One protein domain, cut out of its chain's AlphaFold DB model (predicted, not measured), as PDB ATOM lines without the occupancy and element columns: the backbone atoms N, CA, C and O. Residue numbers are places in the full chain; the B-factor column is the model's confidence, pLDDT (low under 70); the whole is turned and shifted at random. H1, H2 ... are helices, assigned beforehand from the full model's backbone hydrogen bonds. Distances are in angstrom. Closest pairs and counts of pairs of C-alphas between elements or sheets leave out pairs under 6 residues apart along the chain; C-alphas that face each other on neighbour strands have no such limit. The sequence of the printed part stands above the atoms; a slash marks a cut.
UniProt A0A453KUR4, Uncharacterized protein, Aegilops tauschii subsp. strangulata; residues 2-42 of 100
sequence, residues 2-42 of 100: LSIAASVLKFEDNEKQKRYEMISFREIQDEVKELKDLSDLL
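This is residues 2 to 42 of the 100 residues of an uncharacterized protein of Aegilops tauschii subsp. strangulata (UniProt A0A453KUR4). An open hook, made by H1, H2 and the beginning of the long helix H3, has a straight arm that sticks out from it, residues 30 to 42, of which 30 to 40 belong to H3. In the hook, H2 leads into H3, and the small helix H1 folds back to the beginning of H3, which it only just touches at Phe 25 to Gln 29. The printed part has 41 residues and is all helix, with three named helices in the order H1, H2, H3 and no named strand. It is a rod spanning 43 by 17 by 12 A, only just extended and close to loose, with a radius of gyration of the C-alphas of 13.7 A.

H3, the longest helix, holds residues 25 to 40 and measures 22.5 A from C-alpha 25 at (-48.020, -45.173, 4.212) to C-alpha 40 at (-31.191, -44.921, 19.197). H2 holds residues 14 to 21 and measures 10.4 A. H1 holds residues 2 to 7, beginning with C-alpha 2 at (-51.060, -51.633, 11.431), and measures 8.7 A.

H3 only just touches H1, with 3 pairs of C-alphas within 8 A and with its residues 25 to 29 alone. Their closest C-alphas, those of Ser 3 and Phe 25, are 6.4 A apart. The two run opposite ways at a shallow tilt of 33 degrees, only just short of steep. H2 and H3 are apart. H1 and H2 are only just apart, the closest C-alphas being 8.4 A from each other. In H1, H2 and H3 every O i to N i+4 pair is within hydrogen-bond range.

The two C-alphas farthest apart, those of Glu 12 and Leu 42, are 43.7 A from each other. The printed part has no cut. The link from H2 to H3 is tight, with 3 residues, and that from H1 to H2 is short, with 6. Residues 30 to 42, of which 30 to 40 belong to H3, stand free. The mean pLDDT of the printed part is 91.4, and residues 2 to 3 are under 70.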
ATOM      1  N   LEU A   2     -50.326 -52.911  11.291       60.94
ATOM      2  CA  LEU A   2     -51.060 -51.633  11.431       60.94
ATOM      3  C   LEU A   2     -51.082 -50.747  10.167       60.94
ATOM      4  O   LEU A   2     -52.137 -50.253   9.792       60.94
ATOM      5  N   SER A   3     -49.951 -50.589   9.469       68.44
ATOM      6  CA  SER A   3     -49.886 -49.789   8.228       68.44
ATOM      7  C   SER A   3     -50.742 -50.367   7.093       68.44
ATOM      8  O   SER A   3     -51.386 -49.618   6.364       68.44
ATOM      9  N   ILE A   4     -50.832 -51.700   6.991       74.88
ATOM     10  CA  ILE A   4     -51.693 -52.361   6.000       74.88
ATOM     11  C   ILE A   4     -53.160 -52.093   6.345       74.88
ATOM     12  O   ILE A   4     -53.919 -51.677   5.474       74.88
ATOM     13  N   ALA A   5     -53.537 -52.258   7.618       81.31
ATOM     14  CA  ALA A   5     -54.886 -51.965   8.103       81.31
ATOM     15  C   ALA A   5     -55.288 -50.500   7.865       81.31
ATOM     16  O   ALA A   5     -56.405 -50.238   7.431       81.31
ATOM     17  N   ALA A   6     -54.372 -49.555   8.085       84.12
ATOM     18  CA  ALA A   6     -54.612 -48.153   7.778       84.12
ATOM     19  C   ALA A   6     -54.779 -47.941   6.263       84.12
ATOM     20  O   ALA A   6     -55.785 -47.386   5.830       84.12
ATOM     21  N   SER A   7     -53.874 -48.456   5.428       84.12
ATOM     22  CA  SER A   7     -53.882 -48.201   3.977       84.12
ATOM     23  C   SER A   7     -55.168 -48.611   3.241       84.12
ATOM     24  O   SER A   7     -55.450 -48.089   2.166       84.12
ATOM     25  N   VAL A   8     -55.962 -49.520   3.816       88.56
ATOM     26  CA  VAL A   8     -57.213 -50.012   3.218       88.56
ATOM     27  C   VAL A   8     -58.470 -49.299   3.727       88.56
ATOM     28  O   VAL A   8     -59.571 -49.635   3.289       88.56
ATOM     29  N   LEU A   9     -58.335 -48.323   4.632       92.62
ATOM     30  CA  LEU A   9     -59.471 -47.535   5.110       92.62
ATOM     31  C   LEU A   9     -60.130 -46.764   3.961       92.62
ATOM     32  O   LEU A   9     -59.469 -46.211   3.076       92.62
ATOM     33  N   LYS A  10     -61.463 -46.730   4.000       94.38
ATOM     34  CA  LYS A  10     -62.304 -45.998   3.056       94.38
ATOM     35  C   LYS A  10     -63.247 -45.075   3.813       94.38
ATOM     36  O   LYS A  10     -63.848 -45.472   4.808       94.38
ATOM     37  N   PHE A  11     -63.364 -43.851   3.324       95.44
ATOM     38  CA  PHE A  11     -64.248 -42.819   3.837       95.44
ATOM     39  C   PHE A  11     -65.362 -42.557   2.825       95.44
ATOM     40  O   PHE A  11     -65.116 -42.511   1.623       95.44
ATOM     41  N   GLU A  12     -66.587 -42.377   3.320       96.56
ATOM     42  CA  GLU A  12     -67.746 -42.029   2.485       96.56
ATOM     43  C   GLU A  12     -67.634 -40.611   1.909       96.56
ATOM     44  O   GLU A  12     -68.120 -40.329   0.816       96.56
ATOM     45  N   ASP A  13     -66.967 -39.714   2.638       97.62
ATOM     46  CA  ASP A  13     -66.673 -38.364   2.173       97.62
ATOM     47  C   ASP A  13     -65.593 -38.400   1.080       97.62
ATOM     48  O   ASP A  13     -64.440 -38.761   1.329       97.62
ATOM     49  N   ASN A  14     -65.972 -37.993  -0.133       96.44
ATOM     50  CA  ASN A  14     -65.104 -38.014  -1.310       96.44
ATOM     51  C   ASN A  14     -63.863 -37.122  -1.172       96.44
ATOM     52  O   ASN A  14     -62.796 -37.485  -1.663       96.44
ATOM     53  N   GLU A  15     -63.977 -35.955  -0.537       96.88
ATOM     54  CA  GLU A  15     -62.845 -35.039  -0.382       96.88
ATOM     55  C   GLU A  15     -61.873 -35.563   0.675       96.88
ATOM     56  O   GLU A  15     -60.655 -35.548   0.470       96.88
ATOM     57  N   LYS A  16     -62.397 -36.132   1.765       95.81
ATOM     58  CA  LYS A  16     -61.595 -36.856   2.755       95.81
ATOM     59  C   LYS A  16     -60.915 -38.075   2.135       95.81
ATOM     60  O   LYS A  16     -59.731 -38.283   2.385       95.81
ATOM     61  N   GLN A  17     -61.624 -38.846   1.309       96.31
ATOM     62  CA  GLN A  17     -61.077 -40.024   0.637       96.31
ATOM     63  C   GLN A  17     -59.933 -39.651  -0.308       96.31
ATOM     64  O   GLN A  17     -58.873 -40.268  -0.241       96.31
ATOM     65  N   LYS A  18     -60.103 -38.603  -1.127       95.81
ATOM     66  CA  LYS A  18     -59.032 -38.089  -1.995       95.81
ATOM     67  C   LYS A  18     -57.807 -37.666  -1.189       95.81
ATOM     68  O   LYS A  18     -56.697 -38.034  -1.547       95.81
ATOM     69  N   ARG A  19     -57.997 -36.922  -0.088       94.56
ATOM     70  CA  ARG A  19     -56.890 -36.521   0.801       94.56
ATOM     71  C   ARG A  19     -56.184 -37.725   1.409       94.56
ATOM     72  O   ARG A  19     -54.961 -37.741   1.465       94.56
ATOM     73  N   TYR A  20     -56.946 -38.728   1.828       94.12
ATOM     74  CA  TYR A  20     -56.409 -39.954   2.402       94.12
ATOM     75  C   TYR A  20     -55.569 -40.753   1.400       94.12
ATOM     76  O   TYR A  20     -54.510 -41.259   1.749       94.12
ATOM     77  N   GLU A  21     -56.004 -40.819   0.141       93.81
ATOM     78  CA  GLU A  21     -55.280 -41.504  -0.937       93.81
ATOM     79  C   GLU A  21     -53.955 -40.827  -1.315       93.81
ATOM     80  O   GLU A  21     -53.104 -41.472  -1.919       93.81
ATOM     81  N   MET A  22     -53.743 -39.562  -0.928       94.12
ATOM     82  CA  MET A  22     -52.446 -38.892  -1.078       94.12
ATOM     83  C   MET A  22     -51.415 -39.332  -0.027       94.12
ATOM     84  O   MET A  22     -50.237 -39.014  -0.167       94.12
ATOM     85  N   ILE A  23     -51.830 -40.036   1.031       92.81
ATOM     86  CA  ILE A  23     -50.932 -40.457   2.108       92.81
ATOM     87  C   ILE A  23     -50.134 -41.686   1.665       92.81
ATOM     88  O   ILE A  23     -50.674 -42.781   1.488       92.81
ATOM     89  N   SER A  24     -48.816 -41.529   1.563       92.50
ATOM     90  CA  SER A  24     -47.895 -42.641   1.339       92.50
ATOM     91  C   SER A  24     -47.558 -43.321   2.667       92.50
ATOM     92  O   SER A  24     -46.651 -42.925   3.396       92.50
ATOM     93  N   PHE A  25     -48.291 -44.385   3.001       90.75
ATOM     94  CA  PHE A  25     -48.020 -45.173   4.212       90.75
ATOM     95  C   PHE A  25     -46.630 -45.805   4.217       90.75
ATOM     96  O   PHE A  25     -46.081 -46.044   5.289       90.75
ATOM     97  N   ARG A  26     -46.075 -46.074   3.034       91.38
ATOM     98  CA  ARG A  26     -44.708 -46.567   2.898       91.38
ATOM     99  C   ARG A  26     -43.698 -45.500   3.313       91.38
ATOM    100  O   ARG A  26     -42.849 -45.801   4.138       91.38
ATOM    101  N   GLU A  27     -43.833 -44.274   2.810       93.94
ATOM    102  CA  GLU A  27     -42.951 -43.166   3.205       93.94
ATOM    103  C   GLU A  27     -43.030 -42.912   4.711       93.94
ATOM    104  O   GLU A  27     -42.000 -42.854   5.363       93.94
ATOM    105  N   ILE A  28     -44.232 -42.894   5.300       92.69
ATOM    106  CA  ILE A  28     -44.381 -42.755   6.759       92.69
ATOM    107  C   ILE A  28     -43.619 -43.857   7.512       92.69
ATOM    108  O   ILE A  28     -43.009 -43.594   8.544       92.69
ATOM    109  N   GLN A  29     -43.659 -45.104   7.031       92.06
ATOM    110  CA  GLN A  29     -42.923 -46.199   7.665       92.06
ATOM    111  C   GLN A  29     -41.408 -46.035   7.546       92.06
ATOM    112  O   GLN A  29     -40.705 -46.315   8.519       92.06
ATOM    113  N   ASP A  30     -40.932 -45.607   6.378       94.88
ATOM    114  CA  ASP A  30     -39.516 -45.376   6.116       94.88
ATOM    115  C   ASP A  30     -39.002 -44.227   7.012       94.88
ATOM    116  O   ASP A  30     -38.054 -44.431   7.769       94.88
ATOM    117  N   GLU A  31     -39.717 -43.101   7.080       96.62
ATOM    118  CA  GLU A  31     -39.410 -41.952   7.952       96.62
ATOM    119  C   GLU A  31     -39.410 -42.325   9.444       96.62
ATOM    120  O   GLU A  31     -38.486 -42.001  10.191       96.62
ATOM    121  N   VAL A  32     -40.420 -43.075   9.908       94.25
ATOM    122  CA  VAL A  32     -40.469 -43.552  11.302       94.25
ATOM    123  C   VAL A  32     -39.283 -44.463  11.613       94.25
ATOM    124  O   VAL A  32     -38.770 -44.436  12.733       94.25
ATOM    125  N   LYS A  33     -38.853 -45.295  10.660       95.81
ATOM    126  CA  LYS A  33     -37.683 -46.154  10.839       95.81
ATOM    127  C   LYS A  33     -36.404 -45.317  10.921       95.81
ATOM    128  O   LYS A  33     -35.611 -45.549  11.827       95.81
ATOM    129  N   GLU A  34     -36.223 -44.351  10.027       97.06
ATOM    130  CA  GLU A  34     -35.053 -43.465  10.030       97.06
ATOM    131  C   GLU A  34     -34.949 -42.653  11.326       97.06
ATOM    132  O   GLU A  34     -33.884 -42.606  11.946       97.06
ATOM    133  N   LEU A  35     -36.065 -42.092  11.804       94.69
ATOM    134  CA  LEU A  35     -36.116 -41.374  13.079       94.69
ATOM    135  C   LEU A  35     -35.767 -42.273  14.269       94.69
ATOM    136  O   LEU A  35     -35.035 -41.842  15.163       94.69
ATOM    137  N   LYS A  36     -36.253 -43.521  14.281       93.06
ATOM    138  CA  LYS A  36     -35.896 -44.503  15.318       93.06
ATOM    139  C   LYS A  36     -34.402 -44.795  15.308       93.06
ATOM    140  O   LYS A  36     -33.764 -44.624  16.345       93.06
ATOM    141  N   ASP A  37     -33.854 -45.136  14.141       95.69
ATOM    142  CA  ASP A  37     -32.433 -45.448  13.969       95.69
ATOM    143  C   ASP A  37     -31.548 -44.273  14.436       95.69
ATOM    144  O   ASP A  37     -30.554 -44.483  15.130       95.69
ATOM    145  N   LEU A  38     -31.931 -43.025  14.126       94.69
ATOM    146  CA  LEU A  38     -31.229 -41.823  14.587       94.69
ATOM    147  C   LEU A  38     -31.349 -41.622  16.105       94.69
ATOM    148  O   LEU A  38     -30.363 -41.296  16.768       94.69
ATOM    149  N   SER A  39     -32.548 -41.800  16.661       91.00
ATOM    150  CA  SER A  39     -32.802 -41.607  18.093       91.00
ATOM    151  C   SER A  39     -32.056 -42.620  18.965       91.00
ATOM    152  O   SER A  39     -31.564 -42.262  20.037       91.00
ATOM    153  N   ASP A  40     -31.884 -43.852  18.477       91.25
ATOM    154  CA  ASP A  40     -31.191 -44.921  19.197       91.25
ATOM    155  C   ASP A  40     -29.691 -44.619  19.385       91.25
ATOM    156  O   ASP A  40     -29.091 -45.056  20.372       91.25
ATOM    157  N   LEU A  41     -29.094 -43.791  18.514       94.88
ATOM    158  CA  LEU A  41     -27.705 -43.323  18.651       94.88
ATOM    159  C   LEU A  41     -27.487 -42.425  19.877       94.88
ATOM    160  O   LEU A  41     -26.357 -42.280  20.342       94.88
ATOM    161  N   LEU A  42     -28.547 -41.804  20.405       91.94
ATOM    162  CA  LEU A  42     -28.448 -40.904  21.557       91.94
ATOM    163  C   LEU A  42     -28.247 -41.659  22.874       91.94
ATOM    164  O   LEU A  42     -27.859 -41.040  23.865       91.94
TER     165      LEU A  42